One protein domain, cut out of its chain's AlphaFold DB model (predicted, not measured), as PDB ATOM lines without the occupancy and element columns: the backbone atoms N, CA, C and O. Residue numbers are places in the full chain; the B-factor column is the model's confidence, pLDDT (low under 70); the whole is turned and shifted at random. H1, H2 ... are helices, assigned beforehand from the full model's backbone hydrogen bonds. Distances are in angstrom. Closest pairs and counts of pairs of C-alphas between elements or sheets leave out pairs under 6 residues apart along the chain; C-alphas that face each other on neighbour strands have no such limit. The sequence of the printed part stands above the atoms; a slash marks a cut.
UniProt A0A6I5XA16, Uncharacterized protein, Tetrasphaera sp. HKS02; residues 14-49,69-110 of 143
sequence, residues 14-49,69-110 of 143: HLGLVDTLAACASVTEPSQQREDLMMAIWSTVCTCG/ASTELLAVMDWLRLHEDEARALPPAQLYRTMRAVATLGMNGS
ATOM      1  N   HIS A  14     -41.054 -55.108  22.603       83.44
ATOM      2  CA  HIS A  14     -40.876 -53.691  22.942       83.44
ATOM      3  C   HIS A  14     -39.767 -53.472  23.976       83.44
ATOM      4  O   HIS A  14     -39.023 -52.502  23.872       83.44
ATOM      5  N   LEU A  15     -39.674 -54.353  24.976       78.62
ATOM      6  CA  LEU A  15     -38.634 -54.273  26.002       78.62
ATOM      7  C   LEU A  15     -37.249 -54.536  25.398       78.62
ATOM      8  O   LEU A  15     -36.344 -53.738  25.610       78.62
ATOM      9  N   GLY A  16     -37.122 -55.549  24.535       85.81
ATOM     10  CA  GLY A  16     -35.860 -55.851  23.851       85.81
ATOM     11  C   GLY A  16     -35.326 -54.709  22.973       85.81
ATOM     12  O   GLY A  16     -34.115 -54.512  22.893       85.81
ATOM     13  N   LEU A  17     -36.206 -53.913  22.351       88.94
ATOM     14  CA  LEU A  17     -35.816 -52.695  21.618       88.94
ATOM     15  C   LEU A  17     -35.230 -51.610  22.530       88.94
ATOM     16  O   LEU A  17     -34.274 -50.941  22.151       88.94
ATOM     17  N   VAL A  18     -35.803 -51.422  23.720       90.50
ATOM     18  CA  VAL A  18     -35.288 -50.443  24.690       90.50
ATOM     19  C   VAL A  18     -33.946 -50.900  25.239       90.50
ATOM     20  O   VAL A  18     -33.022 -50.096  25.304       90.50
ATOM     21  N   ASP A  19     -33.814 -52.184  25.562       90.62
ATOM     22  CA  ASP A  19     -32.570 -52.747  26.085       90.62
ATOM     23  C   ASP A  19     -31.432 -52.652  25.055       90.62
ATOM     24  O   ASP A  19     -30.321 -52.238  25.387       90.62
ATOM     25  N   THR A  20     -31.708 -52.962  23.783       92.19
ATOM     26  CA  THR A  20     -30.714 -52.829  22.699       92.19
ATOM     27  C   THR A  20     -30.361 -51.372  22.408       92.19
ATOM     28  O   THR A  20     -29.185 -51.063  22.210       92.19
ATOM     29  N   LEU A  21     -31.333 -50.452  22.452       91.94
ATOM     30  CA  LEU A  21     -31.060 -49.019  22.318       91.94
ATOM     31  C   LEU A  21     -30.227 -48.489  23.495       91.94
ATOM     32  O   LEU A  21     -29.314 -47.695  23.290       91.94
ATOM     33  N   ALA A  22     -30.502 -48.941  24.719       91.56
ATOM     34  CA  ALA A  22     -29.746 -48.563  25.910       91.56
ATOM     35  C   ALA A  22     -28.309 -49.114  25.891       91.56
ATOM     36  O   ALA A  22     -27.388 -48.421  26.315       91.56
ATOM     37  N   ALA A  23     -28.111 -50.331  25.376       92.00
ATOM     38  CA  ALA A  23     -26.791 -50.941  25.214       92.00
ATOM     39  C   ALA A  23     -25.956 -50.279  24.104       92.00
ATOM     40  O   ALA A  23     -24.725 -50.298  24.152       92.00
ATOM     41  N   CYS A  24     -26.606 -49.692  23.100       92.56
ATOM     42  CA  CYS A  24     -25.948 -48.926  22.053       92.56
ATOM     43  C   CYS A  24     -25.539 -47.552  22.601       92.56
ATOM     44  O   CYS A  24     -26.399 -46.742  22.931       92.56
ATOM     45  N   ALA A  25     -24.237 -47.273  22.703       88.50
ATOM     46  CA  ALA A  25     -23.751 -45.995  23.238       88.50
ATOM     47  C   ALA A  25     -23.998 -44.810  22.289       88.50
ATOM     48  O   ALA A  25     -24.253 -43.702  22.746       88.50
ATOM     49  N   SER A  26     -23.930 -45.050  20.979       89.62
ATOM     50  CA  SER A  26     -24.170 -44.057  19.933       89.62
ATOM     51  C   SER A  26     -24.780 -44.748  18.725       89.62
ATOM     52  O   SER A  26     -24.248 -45.753  18.245       89.62
ATOM     53  N   VAL A  27     -25.874 -44.192  18.200       89.81
ATOM     54  CA  VAL A  27     -26.524 -44.733  16.994       89.81
ATOM     55  C   VAL A  27     -25.750 -44.348  15.722       89.81
ATOM     56  O   VAL A  27     -25.945 -44.932  14.652       89.81
ATOM     57  N   THR A  28     -24.836 -43.381  15.826       88.19
ATOM     58  CA  THR A  28     -24.089 -42.824  14.688       88.19
ATOM     59  C   THR A  28     -22.753 -43.514  14.445       88.19
ATOM     60  O   THR A  28     -22.341 -43.678  13.294       88.19
ATOM     61  N   GLU A  29     -22.103 -43.983  15.506       88.50
ATOM     62  CA  GLU A  29     -20.798 -44.628  15.417       88.50
ATOM     63  C   GLU A  29     -20.934 -46.125  15.085       88.50
ATOM     64  O   GLU A  29     -21.809 -46.813  15.620       88.50
ATOM     65  N   PRO A  30     -20.105 -46.674  14.179       90.00
ATOM     66  CA  PRO A  30     -20.063 -48.113  13.937       90.00
ATOM     67  C   PRO A  30     -19.679 -48.875  15.214       90.00
ATOM     68  O   PRO A  30     -18.629 -48.628  15.800       90.00
ATOM     69  N   SER A  31     -20.526 -49.811  15.640       93.44
ATOM     70  CA  SER A  31     -20.295 -50.670  16.805       93.44
ATOM     71  C   SER A  31     -21.134 -51.943  16.695       93.44
ATOM     72  O   SER A  31     -22.160 -51.948  16.013       93.44
ATOM     73  N   GLN A  32     -20.742 -53.007  17.403       93.44
ATOM     74  CA  GLN A  32     -21.533 -54.243  17.446       93.44
ATOM     75  C   GLN A  32     -22.932 -53.984  18.021       93.44
ATOM     76  O   GLN A  32     -23.925 -54.471  17.498       93.44
ATOM     77  N   GLN A  33     -23.031 -53.137  19.045       93.44
ATOM     78  CA  GLN A  33     -24.301 -52.800  19.686       93.44
ATOM     79  C   GLN A  33     -25.240 -52.050  18.734       93.44
ATOM     80  O   GLN A  33     -26.457 -52.212  18.801       93.44
ATOM     81  N   ARG A  34     -24.687 -51.242  17.821       93.50
ATOM     82  CA  ARG A  34     -25.464 -50.614  16.751       93.50
ATOM     83  C   ARG A  34     -25.985 -51.652  15.756       93.50
ATOM     84  O   ARG A  34     -27.132 -51.540  15.331       93.50
ATOM     85  N   GLU A  35     -25.184 -52.647  15.386       93.38
ATOM     86  CA  GLU A  35     -25.643 -53.738  14.516       93.38
ATOM     87  C   GLU A  35     -26.751 -54.560  15.186       93.38
ATOM     88  O   GLU A  35     -27.779 -54.834  14.563       93.38
ATOM     89  N   ASP A  36     -26.597 -54.867  16.473       92.25
ATOM     90  CA  ASP A  36     -27.602 -55.581  17.264       92.25
ATOM     91  C   ASP A  36     -28.918 -54.789  17.330       92.25
ATOM     92  O   ASP A  36     -30.000 -55.349  17.134       92.25
ATOM     93  N   LEU A  37     -28.835 -53.466  17.517       93.44
ATOM     94  CA  LEU A  37     -29.983 -52.561  17.445       93.44
ATOM     95  C   LEU A  37     -30.629 -52.575  16.051       93.44
ATOM     96  O   LEU A  37     -31.852 -52.669  15.941       93.44
ATOM     97  N   MET A  38     -29.838 -52.521  14.977       94.44
ATOM     98  CA  MET A  38     -30.355 -52.590  13.606       94.44
ATOM     99  C   MET A  38     -31.092 -53.908  13.342       94.44
ATOM    100  O   MET A  38     -32.158 -53.899  12.726       94.44
ATOM    101  N   MET A  39     -30.581 -55.030  13.851       93.69
ATOM    102  CA  MET A  39     -31.226 -56.341  13.742       93.69
ATOM    103  C   MET A  39     -32.504 -56.438  14.585       93.69
ATOM    104  O   MET A  39     -33.506 -57.012  14.136       93.69
ATOM    105  N   ALA A  40     -32.511 -55.842  15.779       93.00
ATOM    106  CA  ALA A  40     -33.710 -55.728  16.602       93.00
ATOM    107  C   ALA A  40     -34.792 -54.907  15.883       93.00
ATOM    108  O   ALA A  40     -35.932 -55.359  15.774       93.00
ATOM    109  N   ILE A  41     -34.437 -53.753  15.310       92.88
ATOM    110  CA  ILE A  41     -35.358 -52.914  14.528       92.88
ATOM    111  C   ILE A  41     -35.867 -53.675  13.305       92.88
ATOM    112  O   ILE A  41     -37.077 -53.729  13.083       92.88
ATOM    113  N   TRP A  42     -34.979 -54.316  12.543       91.62
ATOM    114  CA  TRP A  42     -35.363 -55.103  11.374       91.62
ATOM    115  C   TRP A  42     -36.408 -56.161  11.733       91.62
ATOM    116  O   TRP A  42     -37.478 -56.203  11.139       91.62
ATOM    117  N   SER A  43     -36.134 -56.982  12.746       90.06
ATOM    118  CA  SER A  43     -36.994 -58.117  13.097       90.06
ATOM    119  C   SER A  43     -38.315 -57.736  13.776       90.06
ATOM    120  O   SER A  43     -39.281 -58.497  13.683       90.06
ATOM    121  N   THR A  44     -38.383 -56.588  14.456       90.44
ATOM    122  CA  THR A  44     -39.553 -56.207  15.272       90.44
ATOM    123  C   THR A  44     -40.360 -55.048  14.692       90.44
ATOM    124  O   THR A  44     -41.590 -55.028  14.815       90.44
ATOM    125  N   VAL A  45     -39.692 -54.078  14.064       90.00
ATOM    126  CA  VAL A  45     -40.298 -52.852  13.538       90.00
ATOM    127  C   VAL A  45     -40.532 -52.959  12.043       90.00
ATOM    128  O   VAL A  45     -41.572 -52.492  11.586       90.00
ATOM    129  N   CYS A  46     -39.610 -53.535  11.272       89.56
ATOM    130  CA  CYS A  46     -39.740 -53.575   9.818       89.56
ATOM    131  C   CYS A  46     -40.724 -54.652   9.341       89.56
ATOM    132  O   CYS A  46     -41.060 -55.626  10.015       89.56
ATOM    133  N   THR A  47     -41.225 -54.455   8.130       87.31
ATOM    134  CA  THR A  47     -42.159 -55.357   7.473       87.31
ATOM    135  C   THR A  47     -41.380 -56.474   6.795       87.31
ATOM    136  O   THR A  47     -41.062 -56.380   5.620       87.31
ATOM    137  N   CYS A  48     -41.055 -57.538   7.530       81.19
ATOM    138  CA  CYS A  48     -40.274 -58.668   7.002       81.19
ATOM    139  C   CYS A  48     -41.116 -59.783   6.362       81.19
ATOM    140  O   CYS A  48     -40.561 -60.727   5.808       81.19
ATOM    141  N   GLY A  49     -42.444 -59.706   6.461       78.81
ATOM    142  CA  GLY A  49     -43.361 -60.719   5.942       78.81
ATOM    143  C   GLY A  49     -44.260 -60.176   4.840       78.81
ATOM    144  O   GLY A  49     -44.624 -58.999   4.842       78.81
ATOM    145  N   ALA A  69     -38.641 -53.588   3.812       86.50
ATOM    146  CA  ALA A  69     -37.947 -53.693   5.100       86.50
ATOM    147  C   ALA A  69     -36.633 -52.897   5.151       86.50
ATOM    148  O   ALA A  69     -36.351 -52.236   6.150       86.50
ATOM    149  N   SER A  70     -35.867 -52.898   4.058       88.00
ATOM    150  CA  SER A  70     -34.617 -52.136   3.946       88.00
ATOM    151  C   SER A  70     -34.849 -50.634   4.016       88.00
ATOM    152  O   SER A  70     -34.143 -49.927   4.731       88.00
ATOM    153  N   THR A  71     -35.861 -50.134   3.312       88.88
ATOM    154  CA  THR A  71     -36.184 -48.708   3.325       88.88
ATOM    155  C   THR A  71     -36.785 -48.271   4.657       88.88
ATOM    156  O   THR A  71     -36.473 -47.188   5.147       88.88
ATOM    157  N   GLU A  72     -37.595 -49.130   5.273       91.88
ATOM    158  CA  GLU A  72     -38.133 -48.928   6.617       91.88
ATOM    159  C   GLU A  72     -37.019 -48.853   7.669       91.88
ATOM    160  O   GLU A  72     -37.024 -47.937   8.491       91.88
ATOM    161  N   LEU A  73     -36.028 -49.752   7.601       92.44
ATOM    162  CA  LEU A  73     -34.874 -49.728   8.500       92.44
ATOM    163  C   LEU A  73     -34.091 -48.420   8.347       92.44
ATOM    164  O   LEU A  73     -33.783 -47.771   9.344       92.44
ATOM    165  N   LEU A  74     -33.801 -48.005   7.110       91.38
ATOM    166  CA  LEU A  74     -33.083 -46.754   6.851       91.38
ATOM    167  C   LEU A  74     -33.836 -45.535   7.395       91.38
ATOM    168  O   LEU A  74     -33.214 -44.666   7.999       91.38
ATOM    169  N   ALA A  75     -35.161 -45.488   7.234       91.12
ATOM    170  CA  ALA A  75     -35.980 -44.401   7.764       91.12
ATOM    171  C   ALA A  75     -35.925 -44.328   9.299       91.12
ATOM    172  O   ALA A  75     -35.794 -43.243   9.862       91.12
ATOM    173  N   VAL A  76     -35.989 -45.477   9.982       93.44
ATOM    174  CA  VAL A  76     -35.880 -45.526  11.448       93.44
ATOM    175  C   VAL A  76     -34.484 -45.122  11.912       93.44
ATOM    176  O   VAL A  76     -34.368 -44.346  12.855       93.44
ATOM    177  N   MET A  77     -33.429 -45.599  11.246       94.19
ATOM    178  CA  MET A  77     -32.051 -45.254  11.605       94.19
ATOM    179  C   MET A  77     -31.748 -43.769  11.389       94.19
ATOM    180  O   MET A  77     -31.071 -43.165  12.218       94.19
ATOM    181  N   ASP A  78     -32.265 -43.158  10.320       93.25
ATOM    182  CA  ASP A  78     -32.103 -41.717  10.103       93.25
ATOM    183  C   ASP A  78     -32.896 -40.892  11.128       93.25
ATOM    184  O   ASP A  78     -32.382 -39.910  11.659       93.25
ATOM    185  N   TRP A  79     -34.106 -41.330  11.495       93.50
ATOM    186  CA  TRP A  79     -34.857 -40.690  12.575       93.50
ATOM    187  C   TRP A  79     -34.126 -40.784  13.918       93.50
ATOM    188  O   TRP A  79     -33.990 -39.764  14.592       93.50
ATOM    189  N   LEU A  80     -33.611 -41.967  14.276       94.06
ATOM    190  CA  LEU A  80     -32.844 -42.173  15.508       94.06
ATOM    191  C   LEU A  80     -31.593 -41.303  15.555       94.06
ATOM    192  O   LEU A  80     -31.305 -40.725  16.592       94.06
ATOM    193  N   ARG A  81     -30.878 -41.162  14.435       93.25
ATOM    194  CA  ARG A  81     -29.710 -40.277  14.341       93.25
ATOM    195  C   ARG A  81     -30.049 -38.819  14.667       93.25
ATOM    196  O   ARG A  81     -29.197 -38.097  15.170       93.25
ATOM    197  N   LEU A  82     -31.260 -38.375  14.332       93.44
ATOM    198  CA  LEU A  82     -31.712 -36.998  14.545       93.44
ATOM    199  C   LEU A  82     -32.389 -36.783  15.908       93.44
ATOM    200  O   LEU A  82     -32.390 -35.660  16.397       93.44
ATOM    201  N   HIS A  83     -32.954 -37.835  16.507       94.44
ATOM    202  CA  HIS A  83     -33.789 -37.760  17.714       94.44
ATOM    203  C   HIS A  83     -33.326 -38.755  18.788       94.44
ATOM    204  O   HIS A  83     -34.150 -39.324  19.502       94.44
ATOM    205  N   GLU A  84     -32.020 -39.014  18.886       93.19
ATOM    206  CA  GLU A  84     -31.474 -40.061  19.758       93.19
ATOM    207  C   GLU A  84     -31.864 -39.843  21.228       93.19
ATOM    208  O   GLU A  84     -32.382 -40.755  21.875       93.19
ATOM    209  N   ASP A  85     -31.696 -38.618  21.730       92.88
ATOM    210  CA  ASP A  85     -32.029 -38.254  23.112       92.88
ATOM    211  C   ASP A  85     -33.526 -38.412  23.402       92.88
ATOM    212  O   ASP A  85     -33.922 -38.983  24.421       92.88
ATOM    213  N   GLU A  86     -34.376 -37.961  22.474       93.94
ATOM    214  CA  GLU A  86     -35.826 -38.116  22.587       93.94
ATOM    215  C   GLU A  86     -36.217 -39.594  22.585       93.94
ATOM    216  O   GLU A  86     -37.000 -40.028  23.429       93.94
ATOM    217  N   ALA A  87     -35.639 -40.389  21.681       92.75
ATOM    218  CA  ALA A  87     -35.902 -41.817  21.574       92.75
ATOM    219  C   ALA A  87     -35.534 -42.565  22.865       92.75
ATOM    220  O   ALA A  87     -36.293 -43.428  23.305       92.75
ATOM    221  N   ARG A  88     -34.414 -42.203  23.503       93.94
ATOM    222  CA  ARG A  88     -33.972 -42.782  24.783       93.94
ATOM    223  C   ARG A  88     -34.886 -42.422  25.955       93.94
ATOM    224  O   ARG A  88     -34.976 -43.193  26.906       93.94
ATOM    225  N   ALA A  89     -35.581 -41.289  25.889       94.75
ATOM    226  CA  ALA A  89     -36.531 -40.864  26.916       94.75
ATOM    227  C   ALA A  89     -37.924 -41.511  26.774       94.75
ATOM    228  O   ALA A  89     -38.749 -41.408  27.687       94.75
ATOM    229  N   LEU A  90     -38.221 -42.166  25.644       93.06
ATOM    230  CA  LEU A  90     -39.542 -42.738  25.395       93.06
ATOM    231  C   LEU A  90     -39.781 -44.043  26.174       93.06
ATOM    232  O   LEU A  90     -38.937 -44.940  26.181       93.06
ATOM    233  N   PRO A  91     -40.994 -44.240  26.725       92.56
ATOM    234  CA  PRO A  91     -41.411 -45.540  27.233       92.56
ATOM    235  C   PRO A  91     -41.406 -46.615  26.127       92.56
ATOM    236  O   PRO A  91     -41.762 -46.306  24.985       92.56
ATOM    237  N   PRO A  92     -41.159 -47.903  26.447       90.94
ATOM    238  CA  PRO A  92     -40.995 -48.973  25.454       90.94
ATOM    239  C   PRO A  92     -42.112 -49.063  24.404       90.94
ATOM    240  O   PRO A  92     -41.871 -49.125  23.199       90.94
ATOM    241  N   ALA A  93     -43.370 -49.019  24.848       90.44
ATOM    242  CA  ALA A  93     -44.519 -49.100  23.947       90.44
ATOM    243  C   ALA A  93     -44.689 -47.849  23.072       90.44
ATOM    244  O   ALA A  93     -45.340 -47.910  22.028       90.44
ATOM    245  N   GLN A  94     -44.189 -46.695  23.514       91.69
ATOM    246  CA  GLN A  94     -44.219 -45.464  22.732       91.69
ATOM    247  C   GLN A  94     -43.068 -45.444  21.730       91.69
ATOM    248  O   GLN A  94     -43.326 -45.174  20.564       91.69
ATOM    249  N   LEU A  95     -41.864 -45.847  22.145       92.75
ATOM    250  CA  LEU A  95     -40.709 -46.024  21.267       92.75
ATOM    251  C   LEU A  95     -41.054 -46.921  20.074       92.75
ATOM    252  O   LEU A  95     -40.918 -46.500  18.926       92.75
ATOM    253  N   TYR A  96     -41.606 -48.109  20.340       92.06
ATOM    254  CA  TYR A  96     -42.036 -49.027  19.287       92.06
ATOM    255  C   TYR A  96     -43.045 -48.389  18.324       92.06
ATOM    256  O   TYR A  96     -42.900 -48.483  17.106       92.06
ATOM    257  N   ARG A  97     -44.078 -47.719  18.857       91.25
ATOM    258  CA  ARG A  97     -45.116 -47.077  18.036       91.25
ATOM    259  C   ARG A  97     -44.541 -45.961  17.169       91.25
ATOM    260  O   ARG A  97     -44.885 -45.896  15.992       91.25
ATOM    261  N   THR A  98     -43.660 -45.136  17.725       92.00
ATOM    262  CA  THR A  98     -42.977 -44.064  16.996       92.00
ATOM    263  C   THR A  98     -42.105 -44.638  15.885       92.00
ATOM    264  O   THR A  98     -42.278 -44.266  14.729       92.00
ATOM    265  N   MET A  99     -41.250 -45.620  16.189       91.88
ATOM    266  CA  MET A  99     -40.409 -46.280  15.186       91.88
ATOM    267  C   MET A  99     -41.246 -46.940  14.085       91.88
ATOM    268  O   MET A  99     -40.941 -46.798  12.903       91.88
ATOM    269  N   ARG A 100     -42.347 -47.614  14.441       90.38
ATOM    270  CA  ARG A 100     -43.240 -48.242  13.459       90.38
ATOM    271  C   ARG A 100     -43.948 -47.207  12.586       90.38
ATOM    272  O   ARG A 100     -44.121 -47.448  11.390       90.38
ATOM    273  N   ALA A 101     -44.334 -46.064  13.149       88.75
ATOM    274  CA  ALA A 101     -44.902 -44.955  12.394       88.75
ATOM    275  C   ALA A 101     -43.878 -44.373  11.408       88.75
ATOM    276  O   ALA A 101     -44.195 -44.242  10.228       88.75
ATOM    277  N   VAL A 102     -42.646 -44.114  11.855       90.69
ATOM    278  CA  VAL A 102     -41.544 -43.633  11.002       90.69
ATOM    279  C   VAL A 102     -41.266 -44.609   9.860       90.69
ATOM    280  O   VAL A 102     -41.255 -44.204   8.698       90.69
ATOM    281  N   ALA A 103     -41.119 -45.899  10.177       87.06
ATOM    282  CA  ALA A 103     -40.904 -46.957   9.197       87.06
ATOM    283  C   ALA A 103     -42.015 -46.977   8.134       87.06
ATOM    284  O   ALA A 103     -41.755 -46.884   6.939       87.06
ATOM    285  N   THR A 104     -43.276 -47.081   8.557       83.81
ATOM    286  CA  THR A 104     -44.377 -47.433   7.643       83.81
ATOM    287  C   THR A 104     -45.070 -46.250   6.981       83.81
ATOM    288  O   THR A 104     -45.580 -46.405   5.872       83.81
ATOM    289  N   LEU A 105     -45.123 -45.085   7.634       77.25
ATOM    290  CA  LEU A 105     -45.899 -43.924   7.173       77.25
ATOM    291  C   LEU A 105     -45.065 -42.908   6.381       77.25
ATOM    292  O   LEU A 105     -45.630 -41.965   5.822       77.25
ATOM    293  N   GLY A 106     -43.743 -43.095   6.318       67.06
ATOM    294  CA  GLY A 106     -42.830 -42.238   5.569       67.06
ATOM    295  C   GLY A 106     -43.033 -42.280   4.050       67.06
ATOM    296  O   GLY A 106     -43.777 -43.093   3.497       67.06
ATOM    297  N   MET A 107     -42.317 -41.402   3.339       63.41
ATOM    298  CA  MET A 107     -42.394 -41.275   1.877       63.41
ATOM    299  C   MET A 107     -42.044 -42.567   1.117       63.41
ATOM    300  O   MET A 107     -42.465 -42.722  -0.019       63.41
ATOM    301  N   ASN A 108     -41.349 -43.513   1.743       63.34
ATOM    302  CA  ASN A 108     -40.980 -44.783   1.121       63.34
ATOM    303  C   ASN A 108     -41.362 -46.008   1.979       63.34
ATOM    304  O   ASN A 108     -40.872 -47.106   1.738       63.34
ATOM    305  N   GLY A 109     -42.209 -45.823   2.998       69.88
ATOM    306  CA  GLY A 109     -42.647 -46.905   3.881       69.88
ATOM    307  C   GLY A 109     -43.725 -47.785   3.248       69.88
ATOM    308  O   GLY A 109     -44.417 -47.363   2.319       69.88
ATOM    309  N   SER A 110     -43.933 -48.992   3.784       67.06
ATOM    310  CA  SER A 110     -44.951 -49.931   3.275       67.06
ATOM    311  C   SER A 110     -46.382 -49.370   3.248       67.06
ATOM    312  O   SER A 110     -47.205 -49.815   2.445       67.06
TER     313      SER A 110
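This is residues 14 to 49 and 69 to 110 of the 143 residues of an uncharacterized protein of Tetrasphaera sp. HKS02 (UniProt A0A6I5XA16). A small rounded ball of crossed helices: H3 and H5 meet as a V, the start of H3 near the end of H5, and short H4 bridges the V's open end. The hairpin of H1 and H2 packs on the V, H1 at the start of H5 and H2 on H3. The printed part has 78 residues with five named helices, H1 to H5 in order, and no named strand; the class is all helix. It is compact, with a radius of gyration of the C-alphas of 11.2 A and spans of 29 by 24 by 23 A.

Find C-alpha 14 at (-40.876, -53.691, 22.942), where H1, residues 14 to 23, begins and runs 14.5 A. H2, residues 32 to 44, runs 18.3 A. After the cut, start at C-alpha 69 at (-37.947, -53.693, 5.100) for H3, residues 69 to 82, 20.2 A long. H4 is residues 84 to 89. H5, residues 92 to 105, runs 19.6 A to C-alpha 105 at (-45.899, -43.924, 7.173).

H1 and H2 form a helical hairpin and touch at a shallow tilt of 14 degrees, opposite ways; their closest C-alphas, Thr 20 and Leu 37, are 5.3 A apart. Helix packing is mostly crossed, the helices touching mainly at larger angles. H1 touches residues 92 to 96 of H5, about perpendicular at 85 degrees, closest at C-alphas 14 and 92, 5.3 A. Residues 38 to 42 of H2 touch H3, closest at C-alphas 42 and 73, 6.1 A. H3 touches residues 99 to 104 of H5 at a steep tilt of 60 degrees, closest at C-alphas 72 and 103, 4.3 A. H4 only just touches H1, with 3 pairs of C-alphas within 8 A, the closest being 22 and 88, 7.2 A. H1 and H3 are apart. Every O i to N i+4 pair is within hydrogen-bond range in H1, H2, H3, H4 and H5.

The C-alphas farthest apart, Gly 49 and Asp 85, are 30.5 A apart. Residues 50 to 68 are not printed; C-alphas 49 and 69 are 8.9 A apart across this cut. Of the links printed whole, H3 to H4 and H4 to H5 are tight and H1 to H2 is short. Look for pLDDT under 70 at residues 106 to 110.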